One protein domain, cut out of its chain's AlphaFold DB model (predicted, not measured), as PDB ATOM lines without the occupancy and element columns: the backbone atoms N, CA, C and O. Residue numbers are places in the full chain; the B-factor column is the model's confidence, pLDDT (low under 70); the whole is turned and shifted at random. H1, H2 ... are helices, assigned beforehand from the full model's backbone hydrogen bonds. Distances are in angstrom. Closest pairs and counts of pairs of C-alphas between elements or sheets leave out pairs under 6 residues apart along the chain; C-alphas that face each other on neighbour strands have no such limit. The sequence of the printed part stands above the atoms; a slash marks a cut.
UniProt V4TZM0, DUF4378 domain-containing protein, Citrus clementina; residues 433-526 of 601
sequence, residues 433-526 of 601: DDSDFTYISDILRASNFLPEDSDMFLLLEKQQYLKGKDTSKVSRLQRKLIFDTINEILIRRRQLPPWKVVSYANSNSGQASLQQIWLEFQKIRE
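What this domain is: This is residues 433 to 526 of the 601 residues of the protein "DUF4378 domain-containing protein" of Citrus clementina (UniProt V4TZM0). Two long helices, H1 and H3, cross steeply to make the core, with H2 packed on both at one side and H5 packed on both at the other. The short helix H4 and the long link after it make one far end of the domain, beyond H3. The 94 printed residues, with five named helices in the order H1 to H5 and no named strand, are all helix in class. The whole is compact, with a radius of gyration of the C-alphas of 14.0 A, and spans 43 by 31 by 19 A.

How they stand to each other: H1, residues 433 to 449, touches H3, residues 473 to 494, with residues 436 to 443 alone, at a steep tilt of 52 degrees, the same way; the closest C-alphas, of Ile 443 and Phe 483, are 7.0 A apart. H2, residues 456 to 466, touches H1 at a steep tilt of 53 degrees, opposite ways, closest at the C-alphas of Ala 446 and Met 456, 6.9 A. H2 and H3 form a helical hairpin and only just touch, with 3 pairs of C-alphas within 8 A, closest at Phe 457 and Phe 483, 6.9 A. H5, residues 514 to 525, touches H1 at the C-alphas of Ser 441 and Leu 514, 6.8 A, and H3 at those of Ile 486 and Phe 521, 6.9 A. H2 and H5 are apart. H4, residues 498 to 502, touches no helix. In H1, H2, H3, H4 and H5 every O i to N i+4 pair is within hydrogen-bond range.

Where its parts are: H1 begins at C-alpha 433 (202.146, 172.799, 147.983) and is 24.7 A long from first to last C-alpha. H2 is 15.4 A long, and H3, the longest, 31.0 A. H4 is 6.8 A long. H5 is 16.0 A long and ends at C-alpha 525 (212.631, 176.515, 146.261).

The domain as a whole: The C-alphas farthest apart, of Gly 468 and Trp 499, are 43.3 A apart. The printed part has no cut. The link from H4 to H5, 11 residues, is long. The model's pLDDT is under 70 at residues 433, 453, 497 to 512 and 526.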
ATOM      1  N   ASP A 433     201.954 171.427 148.483       60.47
ATOM      2  CA  ASP A 433     202.146 172.799 147.983       60.47
ATOM      3  C   ASP A 433     200.941 173.710 148.241       60.47
ATOM      4  O   ASP A 433     201.120 174.886 148.568       60.47
ATOM      5  N   ASP A 434     199.717 173.174 148.189       73.00
ATOM      6  CA  ASP A 434     198.509 173.902 148.600       73.00
ATOM      7  C   ASP A 434     198.581 174.314 150.097       73.00
ATOM      8  O   ASP A 434     198.031 175.343 150.518       73.00
ATOM      9  N   SER A 435     199.316 173.552 150.921       81.06
ATOM     10  CA  SER A 435     199.532 173.859 152.341       81.06
ATOM     11  C   SER A 435     200.561 174.983 152.551       81.06
ATOM     12  O   SER A 435     200.302 175.903 153.339       81.06
ATOM     13  N   ASP A 436     201.660 174.983 151.783       88.81
ATOM     14  CA  ASP A 436     202.634 176.082 151.736       88.81
ATOM     15  C   ASP A 436     201.952 177.371 151.229       88.81
ATOM     16  O   ASP A 436     202.072 178.424 151.859       88.81
ATOM     17  N   PHE A 437     201.165 177.304 150.146       89.44
ATOM     18  CA  PHE A 437     200.472 178.459 149.556       89.44
ATOM     19  C   PHE A 437     199.477 179.124 150.523       89.44
ATOM     20  O   PHE A 437     199.437 180.356 150.645       89.44
ATOM     21  N   THR A 438     198.692 178.333 151.265       89.50
ATOM     22  CA  THR A 438     197.786 178.881 152.292       89.50
ATOM     23  C   THR A 438     198.545 179.479 153.477       89.50
ATOM     24  O   THR A 438     198.142 180.524 153.986       89.50
ATOM     25  N   TYR A 439     199.681 178.900 153.882       91.31
ATOM     26  CA  TYR A 439     200.519 179.476 154.937       91.31
ATOM     27  C   TYR A 439     201.195 180.789 154.500       91.31
ATOM     28  O   TYR A 439     201.225 181.750 155.265       91.31
ATOM     29  N   ILE A 440     201.645 180.885 153.247       92.69
ATOM     30  CA  ILE A 440     202.149 182.134 152.649       92.69
ATOM     31  C   ILE A 440     201.040 183.192 152.596       92.69
ATOM     32  O   ILE A 440     201.281 184.356 152.911       92.69
ATOM     33  N   SER A 441     199.804 182.794 152.291       90.56
ATOM     34  CA  SER A 441     198.636 183.684 152.336       90.56
ATOM     35  C   SER A 441     198.350 184.219 153.749       90.56
ATOM     36  O   SER A 441     198.046 185.406 153.900       90.56
ATOM     37  N   ASP A 442     198.483 183.381 154.786       89.38
ATOM     38  CA  ASP A 442     198.406 183.805 156.194       89.38
ATOM     39  C   ASP A 442     199.551 184.794 156.538       89.38
ATOM     40  O   ASP A 442     199.292 185.830 157.157       89.38
ATOM     41  N   ILE A 443     200.791 184.544 156.078       91.62
ATOM     42  CA  ILE A 443     201.950 185.449 156.264       91.62
ATOM     43  C   ILE A 443     201.701 186.821 155.632       91.62
ATOM     44  O   ILE A 443     201.867 187.841 156.301       91.62
ATOM     45  N   LEU A 444     201.281 186.874 154.362       89.94
ATOM     46  CA  LEU A 444     201.049 188.147 153.673       89.94
ATOM     47  C   LEU A 444     199.945 188.961 154.351       89.94
ATOM     48  O   LEU A 444     200.101 190.171 154.531       89.94
ATOM     49  N   ARG A 445     198.872 188.295 154.798       88.56
ATOM     50  CA  ARG A 445     197.796 188.928 155.570       88.56
ATOM     51  C   ARG A 445     198.347 189.524 156.871       88.56
ATOM     52  O   ARG A 445     198.124 190.702 157.135       88.56
ATOM     53  N   ALA A 446     199.137 188.765 157.632       87.88
ATOM     54  CA  ALA A 446     199.766 189.254 158.859       87.88
ATOM     55  C   ALA A 446     200.725 190.439 158.618       87.88
ATOM     56  O   ALA A 446     200.663 191.425 159.351       87.88
ATOM     57  N   SER A 447     201.526 190.407 157.548       86.62
ATOM     58  CA  SER A 447     202.472 191.481 157.192       86.62
ATOM     59  C   SER A 447     201.833 192.789 156.703       86.62
ATOM     60  O   SER A 447     202.526 193.801 156.584       86.62
ATOM     61  N   ASN A 448     200.524 192.769 156.431       82.88
ATOM     62  CA  ASN A 448     199.734 193.938 156.043       82.88
ATOM     63  C   ASN A 448     198.939 194.557 157.209       82.88
ATOM     64  O   ASN A 448     198.517 195.705 157.089       82.88
ATOM     65  N   PHE A 449     198.712 193.821 158.307       79.62
ATOM     66  CA  PHE A 449     197.881 194.277 159.434       79.62
ATOM     67  C   PHE A 449     198.640 194.464 160.755       79.62
ATOM     68  O   PHE A 449     198.178 195.222 161.605       79.62
ATOM     69  N   LEU A 450     199.783 193.800 160.949       77.81
ATOM     70  CA  LEU A 450     200.578 193.917 162.174       77.81
ATOM     71  C   LEU A 450     201.671 194.993 162.045       77.81
ATOM     72  O   LEU A 450     202.273 195.117 160.977       77.81
ATOM     73  N   PRO A 451     201.984 195.740 163.122       74.50
ATOM     74  CA  PRO A 451     203.152 196.614 163.150       74.50
ATOM     75  C   PRO A 451     204.449 195.792 163.168       74.50
ATOM     76  O   PRO A 451     204.501 194.711 163.758       74.50
ATOM     77  N   GLU A 452     205.502 196.338 162.553       72.62
ATOM     78  CA  GLU A 452     206.782 195.662 162.272       72.62
ATOM     79  C   GLU A 452     207.471 195.063 163.517       72.62
ATOM     80  O   GLU A 452     208.121 194.027 163.420       72.62
ATOM     81  N   ASP A 453     207.275 195.663 164.697       67.38
ATOM     82  CA  ASP A 453     207.845 195.214 165.980       67.38
ATOM     83  C   ASP A 453     207.192 193.931 166.554       67.38
ATOM     84  O   ASP A 453     207.521 193.496 167.660       67.38
ATOM     85  N   SER A 454     206.227 193.332 165.847       80.81
ATOM     86  CA  SER A 454     205.476 192.154 166.305       80.81
ATOM     87  C   SER A 454     206.194 190.839 165.982       80.81
ATOM     88  O   SER A 454     206.597 190.618 164.841       80.81
ATOM     89  N   ASP A 455     206.214 189.887 166.926       85.25
ATOM     90  CA  ASP A 455     206.620 188.485 166.696       85.25
ATOM     91  C   ASP A 455     205.595 187.734 165.806       85.25
ATOM     92  O   ASP A 455     204.893 186.809 166.228       85.25
ATOM     93  N   MET A 456     205.498 188.136 164.538       88.62
ATOM     94  CA  MET A 456     204.527 187.647 163.556       88.62
ATOM     95  C   MET A 456     204.597 186.126 163.379       88.62
ATOM     96  O   MET A 456     203.562 185.458 163.357       88.62
ATOM     97  N   PHE A 457     205.806 185.556 163.345       90.94
ATOM     98  CA  PHE A 457     205.992 184.105 163.305       90.94
ATOM     99  C   PHE A 457     205.376 183.403 164.526       90.94
ATOM    100  O   PHE A 457     204.766 182.348 164.380       90.94
ATOM    101  N   LEU A 458     205.484 183.981 165.729       90.06
ATOM    102  CA  LEU A 458     204.923 183.391 166.948       90.06
ATOM    103  C   LEU A 458     203.390 183.456 166.964       90.06
ATOM    104  O   LEU A 458     202.755 182.533 167.476       90.06
ATOM    105  N   LEU A 459     202.790 184.512 166.402       89.81
ATOM    106  CA  LEU A 459     201.337 184.603 166.233       89.81
ATOM    107  C   LEU A 459     200.836 183.566 165.219       89.81
ATOM    108  O   LEU A 459     199.931 182.792 165.527       89.81
ATOM    109  N   LEU A 460     201.475 183.487 164.049       90.31
ATOM    110  CA  LEU A 460     201.149 182.504 163.015       90.31
ATOM    111  C   LEU A 460     201.330 181.064 163.518       90.31
ATOM    112  O   LEU A 460     200.487 180.215 163.244       90.31
ATOM    113  N   GLU A 461     202.381 180.785 164.293       90.94
ATOM    114  CA  GLU A 461     202.601 179.483 164.932       90.94
ATOM    115  C   GLU A 461     201.456 179.138 165.901       90.94
ATOM    116  O   GLU A 461     200.876 178.058 165.784       90.94
ATOM    117  N   LYS A 462     201.068 180.056 166.805       88.06
ATOM    118  CA  LYS A 462     199.893 179.883 167.691       88.06
ATOM    119  C   LYS A 462     198.620 179.602 166.893       88.06
ATOM    120  O   LYS A 462     197.846 178.725 167.268       88.06
ATOM    121  N   GLN A 463     198.425 180.292 165.772       86.88
ATOM    122  CA  GLN A 463     197.275 180.068 164.904       86.88
ATOM    123  C   GLN A 463     197.295 178.670 164.264       86.88
ATOM    124  O   GLN A 463     196.246 178.038 164.175       86.88
ATOM    125  N   GLN A 464     198.458 178.135 163.864       85.75
ATOM    126  CA  GLN A 464     198.536 176.755 163.360       85.75
ATOM    127  C   GLN A 464     198.317 175.708 164.477       85.75
ATOM    128  O   GLN A 464     197.707 174.674 164.202       85.75
ATOM    129  N   TYR A 465     198.727 175.986 165.729       82.56
ATOM    130  CA  TYR A 465     198.354 175.173 166.904       82.56
ATOM    131  C   TYR A 465     196.824 175.124 167.095       82.56
ATOM    132  O   TYR A 465     196.276 174.043 167.299       82.56
ATOM    133  N   LEU A 466     196.127 176.265 166.995       82.81
ATOM    134  CA  LEU A 466     194.660 176.345 167.114       82.81
ATOM    135  C   LEU A 466     193.929 175.703 165.920       82.81
ATOM    136  O   LEU A 466     192.948 174.993 166.115       82.81
ATOM    137  N   LYS A 467     194.457 175.863 164.696       81.94
ATOM    138  CA  LYS A 467     193.994 175.173 163.473       81.94
ATOM    139  C   LYS A 467     194.247 173.647 163.500       81.94
ATOM    140  O   LYS A 467     193.952 172.977 162.514       81.94
ATOM    141  N   GLY A 468     194.808 173.091 164.581       76.94
ATOM    142  CA  GLY A 468     195.024 171.650 164.761       76.94
ATOM    143  C   GLY A 468     196.062 171.026 163.820       76.94
ATOM    144  O   GLY A 468     196.081 169.805 163.671       76.94
ATOM    145  N   LYS A 469     196.906 171.840 163.170       80.00
ATOM    146  CA  LYS A 469     197.934 171.364 162.233       80.00
ATOM    147  C   LYS A 469     199.148 170.783 162.961       80.00
ATOM    148  O   LYS A 469     199.318 170.943 164.169       80.00
ATOM    149  N   ASP A 470     200.039 170.161 162.191       77.19
ATOM    150  CA  ASP A 470     201.258 169.536 162.694       77.19
ATOM    151  C   ASP A 470     202.125 170.474 163.553       77.19
ATOM    152  O   ASP A 470     202.771 171.430 163.107       77.19
ATOM    153  N   THR A 471     202.184 170.110 164.832       80.69
ATOM    154  CA  THR A 471     202.991 170.750 165.879       80.69
ATOM    155  C   THR A 471     204.404 170.156 165.969       80.69
ATOM    156  O   THR A 471     205.175 170.471 166.881       80.69
ATOM    157  N   SER A 472     204.749 169.266 165.030       88.31
ATOM    158  CA  SER A 472     206.021 168.553 165.000       88.31
ATOM    159  C   SER A 472     207.196 169.523 164.836       88.31
ATOM    160  O   SER A 472     207.103 170.552 164.163       88.31
ATOM    161  N   LYS A 473     208.350 169.179 165.425       89.38
ATOM    162  CA  LYS A 473     209.570 170.002 165.304       89.38
ATOM    163  C   LYS A 473     209.993 170.202 163.844       89.38
ATOM    164  O   LYS A 473     210.579 171.231 163.537       89.38
ATOM    165  N   VAL A 474     209.687 169.241 162.969       89.25
ATOM    166  CA  VAL A 474     209.980 169.307 161.531       89.25
ATOM    167  C   VAL A 474     209.035 170.287 160.834       89.25
ATOM    168  O   VAL A 474     209.522 171.239 160.233       89.25
ATOM    169  N   SER A 475     207.711 170.148 161.003       88.94
ATOM    170  CA  SER A 475     206.731 171.080 160.414       88.94
ATOM    171  C   SER A 475     206.966 172.518 160.880       88.94
ATOM    172  O   SER A 475     207.000 173.438 160.069       88.94
ATOM    173  N   ARG A 476     207.242 172.732 162.173       90.31
ATOM    174  CA  ARG A 476     207.583 174.062 162.701       90.31
ATOM    175  C   ARG A 476     208.879 174.640 162.109       90.31
ATOM    176  O   ARG A 476     208.975 175.854 161.952       90.31
ATOM    177  N   LEU A 477     209.871 173.811 161.770       91.50
ATOM    178  CA  LEU A 477     211.092 174.269 161.094       91.50
ATOM    179  C   LEU A 477     210.857 174.566 159.604       91.50
ATOM    180  O   LEU A 477     211.372 175.569 159.122       91.50
ATOM    181  N   GLN A 478     210.042 173.771 158.904       90.31
ATOM    182  CA  GLN A 478     209.595 174.056 157.531       90.31
ATOM    183  C   GLN A 478     208.800 175.365 157.478       90.31
ATOM    184  O   GLN A 478     209.163 176.278 156.742       90.31
ATOM    185  N   ARG A 479     207.785 175.513 158.337       91.56
ATOM    186  CA  ARG A 479     206.986 176.740 158.454       91.56
ATOM    187  C   ARG A 479     207.848 177.942 158.853       91.56
ATOM    188  O   ARG A 479     207.646 179.023 158.312       91.56
ATOM    189  N   LYS A 480     208.885 177.772 159.688       92.62
ATOM    190  CA  LYS A 480     209.867 178.847 159.909       92.62
ATOM    191  C   LYS A 480     210.687 179.176 158.652       92.62
ATOM    192  O   LYS A 480     210.832 180.351 158.345       92.62
ATOM    193  N   LEU A 481     211.196 178.189 157.915       93.25
ATOM    194  CA  LEU A 481     211.958 178.430 156.681       93.25
ATOM    195  C   LEU A 481     211.121 179.184 155.632       93.25
ATOM    196  O   LEU A 481     211.625 180.094 154.975       93.25
ATOM    197  N   ILE A 482     209.834 178.848 155.512       93.12
ATOM    198  CA  ILE A 482     208.883 179.557 154.647       93.12
ATOM    199  C   ILE A 482     208.667 180.986 155.157       93.12
ATOM    200  O   ILE A 482     208.776 181.929 154.381       93.12
ATOM    201  N   PHE A 483     208.440 181.178 156.461       93.75
ATOM    202  CA  PHE A 483     208.312 182.518 157.042       93.75
ATOM    203  C   PHE A 483     209.549 183.389 156.775       93.75
ATOM    204  O   PHE A 483     209.416 184.495 156.254       93.75
ATOM    205  N   ASP A 484     210.744 182.884 157.088       92.94
ATOM    206  CA  ASP A 484     212.001 183.622 156.947       92.94
ATOM    207  C   ASP A 484     212.260 183.997 155.471       92.94
ATOM    208  O   ASP A 484     212.598 185.145 155.181       92.94
ATOM    209  N   THR A 485     212.026 183.078 154.521       93.19
ATOM    210  CA  THR A 485     212.224 183.340 153.077       93.19
ATOM    211  C   THR A 485     211.186 184.297 152.483       93.19
ATOM    212  O   THR A 485     211.550 185.179 151.705       93.19
ATOM    213  N   ILE A 486     209.909 184.194 152.867       92.88
ATOM    214  CA  ILE A 486     208.867 185.151 152.450       92.88
ATOM    215  C   ILE A 486     209.146 186.538 153.028       92.88
ATOM    216  O   ILE A 486     209.017 187.535 152.316       92.88
ATOM    217  N   ASN A 487     209.589 186.619 154.284       90.31
ATOM    218  CA  ASN A 487     209.976 187.885 154.893       90.31
ATOM    219  C   ASN A 487     211.193 188.501 154.173       90.31
ATOM    220  O   ASN A 487     211.197 189.693 153.886       90.31
ATOM    221  N   GLU A 488     212.183 187.699 153.764       90.75
ATOM    222  CA  GLU A 488     213.314 188.157 152.939       90.75
ATOM    223  C   GLU A 488     212.870 188.666 151.547       90.75
ATOM    224  O   GLU A 488     213.426 189.636 151.026       90.75
ATOM    225  N   ILE A 489     211.854 188.052 150.924       89.81
ATOM    226  CA  ILE A 489     211.233 188.552 149.679       89.81
ATOM    227  C   ILE A 489     210.533 189.900 149.928       89.81
ATOM    228  O   ILE A 489     210.754 190.852 149.178       89.81
ATOM    229  N   LEU A 490     209.734 190.013 150.995       87.62
ATOM    230  CA  LEU A 490     209.033 191.248 151.367       87.62
ATOM    231  C   LEU A 490     210.002 192.391 151.690       87.62
ATOM    232  O   LEU A 490     209.830 193.496 151.179       87.62
ATOM    233  N   ILE A 491     211.045 192.129 152.480       85.25
ATOM    234  CA  ILE A 491     212.081 193.102 152.847       85.25
ATOM    235  C   ILE A 491     212.820 193.593 151.597       85.25
ATOM    236  O   ILE A 491     212.931 194.803 151.402       85.25
ATOM    237  N   ARG A 492     213.246 192.690 150.698       83.56
ATOM    238  CA  ARG A 492     213.857 193.080 149.413       83.56
ATOM    239  C   ARG A 492     212.915 193.936 148.569       83.56
ATOM    240  O   ARG A 492     213.335 194.963 148.048       83.56
ATOM    241  N   ARG A 493     211.633 193.565 148.474       77.31
ATOM    242  CA  ARG A 493     210.622 194.325 147.717       77.31
ATOM    243  C   ARG A 493     210.330 195.705 148.316       77.31
ATOM    244  O   ARG A 493     210.158 196.650 147.555       77.31
ATOM    245  N   ARG A 494     210.349 195.845 149.647       78.94
ATOM    246  CA  ARG A 494     210.238 197.134 150.364       78.94
ATOM    247  C   ARG A 494     211.460 198.046 150.170       78.94
ATOM    248  O   ARG A 494     211.333 199.251 150.345       78.94
ATOM    249  N   GLN A 495     212.620 197.494 149.802       75.81
ATOM    250  CA  GLN A 495     213.853 198.248 149.520       75.81
ATOM    251  C   GLN A 495     214.003 198.670 148.045       75.81
ATOM    252  O   GLN A 495     214.951 199.379 147.712       75.81
ATOM    253  N   LEU A 496     213.095 198.263 147.147       70.38
ATOM    254  CA  LEU A 496     213.180 198.626 145.729       70.38
ATOM    255  C   LEU A 496     212.905 200.128 145.506       70.38
ATOM    256  O   LEU A 496     211.909 200.646 146.017       70.38
ATOM    257  N   PRO A 497     213.711 200.827 144.682       62.19
ATOM    258  CA  PRO A 497     213.434 202.208 144.296       62.19
ATOM    259  C   PRO A 497     212.053 202.383 143.636       62.19
ATOM    260  O   PRO A 497     211.603 201.477 142.928       62.19
ATOM    261  N   PRO A 498     211.395 203.555 143.765       57.97
ATOM    262  CA  PRO A 498     210.011 203.751 143.315       57.97
ATOM    263  C   PRO A 498     209.747 203.381 141.848       57.97
ATOM    264  O   PRO A 498     208.693 202.841 141.530       57.97
ATOM    265  N   TRP A 499     210.711 203.605 140.950       56.47
ATOM    266  CA  TRP A 499     210.596 203.231 139.535       56.47
ATOM    267  C   TRP A 499     210.646 201.713 139.293       56.47
ATOM    268  O   TRP A 499     209.964 201.230 138.392       56.47
ATOM    269  N   LYS A 500     211.377 200.940 140.112       57.69
ATOM    270  CA  LYS A 500     211.361 199.467 140.049       57.69
ATOM    271  C   LYS A 500     210.040 198.888 140.559       57.69
ATOM    272  O   LYS A 500     209.622 197.844 140.071       57.69
ATOM    273  N   VAL A 501     209.342 199.571 141.472       54.53
ATOM    274  CA  VAL A 501     207.979 199.179 141.885       54.53
ATOM    275  C   VAL A 501     207.015 199.240 140.692       54.53
ATOM    276  O   VAL A 501     206.226 198.316 140.502       54.53
ATOM    277  N   VAL A 502     207.133 200.264 139.834       50.31
ATOM    278  CA  VAL A 502     206.289 200.434 138.634       50.31
ATOM    279  C   VAL A 502     206.441 199.276 137.638       50.31
ATOM    280  O   VAL A 502     205.450 198.861 137.045       50.31
ATOM    281  N   SER A 503     207.630 198.679 137.502       47.72
ATOM    282  CA  SER A 503     207.855 197.520 136.617       47.72
ATOM    283  C   SER A 503     207.050 196.267 136.996       47.72
ATOM    284  O   SER A 503     206.871 195.390 136.154       47.72
ATOM    285  N   TYR A 504     206.536 196.184 138.229       48.97
ATOM    286  CA  TYR A 504     205.633 195.119 138.684       48.97
ATOM    287  C   TYR A 504     204.176 195.601 138.855       48.97
ATOM    288  O   TYR A 504     203.309 194.812 139.228       48.97
ATOM    289  N   ALA A 505     203.880 196.877 138.585       41.44
ATOM    290  CA  ALA A 505     202.623 197.541 138.942       41.44
ATOM    291  C   ALA A 505     201.493 197.393 137.900       41.44
ATOM    292  O   ALA A 505     200.740 198.332 137.655       41.44
ATOM    293  N   ASN A 506     201.299 196.187 137.355       45.69
ATOM    294  CA  ASN A 506     200.047 195.828 136.662       45.69
ATOM    295  C   ASN A 506     198.881 195.555 137.647       45.69
ATOM    296  O   ASN A 506     197.814 195.092 137.251       45.69
ATOM    297  N   SER A 507     199.077 195.849 138.936       43.69
ATOM    298  CA  SER A 507     198.067 195.848 139.994       43.69
ATOM    299  C   SER A 507     198.078 197.196 140.717       43.69
ATOM    300  O   SER A 507     199.129 197.634 141.178       43.69
ATOM    301  N   ASN A 508     196.908 197.825 140.877       43.09
ATOM    302  CA  ASN A 508     196.748 199.193 141.406       43.09
ATOM    303  C   ASN A 508     197.026 199.351 142.923       43.09
ATOM    304  O   ASN A 508     196.638 200.350 143.526       43.09
ATOM    305  N   SER A 509     197.687 198.380 143.552       46.91
ATOM    306  CA  SER A 509     198.163 198.429 144.934       46.91
ATOM    307  C   SER A 509     199.688 198.384 144.954       46.91
ATOM    308  O   SER A 509     200.293 197.514 144.335       46.91
ATOM    309  N   GLY A 510     200.324 199.253 145.748       54.34
ATOM    310  CA  GLY A 510     201.773 199.223 146.023       54.34
ATOM    311  C   GLY A 510     202.230 198.030 146.882       54.34
ATOM    312  O   GLY A 510     203.235 198.117 147.578       54.34
ATOM    313  N   GLN A 511     201.464 196.940 146.874       59.66
ATOM    314  CA  GLN A 511     201.712 195.689 147.578       59.66
ATOM    315  C   GLN A 511     201.921 194.596 146.532       59.66
ATOM    316  O   GLN A 511     201.132 194.477 145.593       59.66
ATOM    317  N   ALA A 512     202.971 193.792 146.691       66.62
ATOM    318  CA  ALA A 512     203.231 192.675 145.793       66.62
ATOM    319  C   ALA A 512     202.124 191.615 145.911       66.62
ATOM    320  O   ALA A 512     201.717 191.247 147.014       66.62
ATOM    321  N   SER A 513     201.628 191.135 144.770       79.81
ATOM    322  CA  SER A 513     200.544 190.155 144.741       79.81
ATOM    323  C   SER A 513     200.996 188.798 145.295       79.81
ATOM    324  O   SER A 513     202.140 188.380 145.107       79.81
ATOM    325  N   LEU A 514     200.068 188.077 145.933       86.38
ATOM    326  CA  LEU A 514     200.294 186.718 146.440       86.38
ATOM    327  C   LEU A 514     200.860 185.786 145.358       86.38
ATOM    328  O   LEU A 514     201.781 185.025 145.630       86.38
ATOM    329  N   GLN A 515     200.366 185.893 144.121       83.94
ATOM    330  CA  GLN A 515     200.861 185.111 142.985       83.94
ATOM    331  C   GLN A 515     202.320 185.444 142.632       83.94
ATOM    332  O   GLN A 515     203.098 184.528 142.385       83.94
ATOM    333  N   GLN A 516     202.725 186.720 142.655       84.62
ATOM    334  CA  GLN A 516     204.118 187.104 142.393       84.62
ATOM    335  C   GLN A 516     205.058 186.597 143.495       84.62
ATOM    336  O   GLN A 516     206.142 186.099 143.196       84.62
ATOM    337  N   ILE A 517     204.640 186.696 144.760       89.06
ATOM    338  CA  ILE A 517     205.429 186.202 145.897       89.06
ATOM    339  C   ILE A 517     205.506 184.671 145.887       89.06
ATOM    340  O   ILE A 517     206.579 184.129 146.133       89.06
ATOM    341  N   TRP A 518     204.421 183.973 145.537       89.62
ATOM    342  CA  TRP A 518     204.432 182.521 145.339       89.62
ATOM    343  C   TRP A 518     205.397 182.102 144.226       89.62
ATOM    344  O   TRP A 518     206.202 181.205 144.441       89.62
ATOM    345  N   LEU A 519     205.389 182.782 143.074       86.75
ATOM    346  CA  LEU A 519     206.319 182.493 141.976       86.75
ATOM    347  C   LEU A 519     207.785 182.764 142.359       86.75
ATOM    348  O   LEU A 519     208.670 182.012 141.958       86.75
ATOM    349  N   GLU A 520     208.064 183.797 143.159       87.81
ATOM    350  CA  GLU A 520     209.417 184.069 143.667       87.81
ATOM    351  C   GLU A 520     209.859 183.058 144.730       87.81
ATOM    352  O   GLU A 520     210.990 182.575 144.673       87.81
ATOM    353  N   PHE A 521     208.966 182.664 145.639       89.56
ATOM    354  CA  PHE A 521     209.195 181.579 146.592       89.56
ATOM    355  C   PHE A 521     209.450 180.246 145.874       89.56
ATOM    356  O   PHE A 521     210.448 179.581 146.147       89.56
ATOM    357  N   GLN A 522     208.612 179.893 144.894       87.00
ATOM    358  CA  GLN A 522     208.763 178.691 144.076       87.00
ATOM    359  C   GLN A 522     210.101 178.705 143.327       87.00
ATOM    360  O   GLN A 522     210.831 177.723 143.407       87.00
ATOM    361  N   LYS A 523     210.490 179.830 142.710       84.12
ATOM    362  CA  LYS A 523     211.792 180.009 142.038       84.12
ATOM    363  C   LYS A 523     213.001 179.878 142.980       84.12
ATOM    364  O   LYS A 523     214.071 179.469 142.540       84.12
ATOM    365  N   ILE A 524     212.857 180.231 144.261       83.00
ATOM    366  CA  ILE A 524     213.899 180.049 145.292       83.00
ATOM    367  C   ILE A 524     213.938 178.592 145.792       83.00
ATOM    368  O   ILE A 524     215.011 178.064 146.090       83.00
ATOM    369  N   ARG A 525     212.779 177.926 145.861       81.00
ATOM    370  CA  ARG A 525     212.631 176.515 146.261       81.00
ATOM    371  C   ARG A 525     213.053 175.543 145.143       81.00
ATOM    372  O   ARG A 525     213.533 174.449 145.436       81.00
ATOM    373  N   GLU A 526     212.923 175.954 143.880       69.31
ATOM    374  CA  GLU A 526     213.292 175.219 142.664       69.31
ATOM    375  C   GLU A 526     214.820 175.157 142.474       69.31
ATOM    376  O   GLU A 526     215.449 175.894 141.703       69.31
TER     377      GLU A 526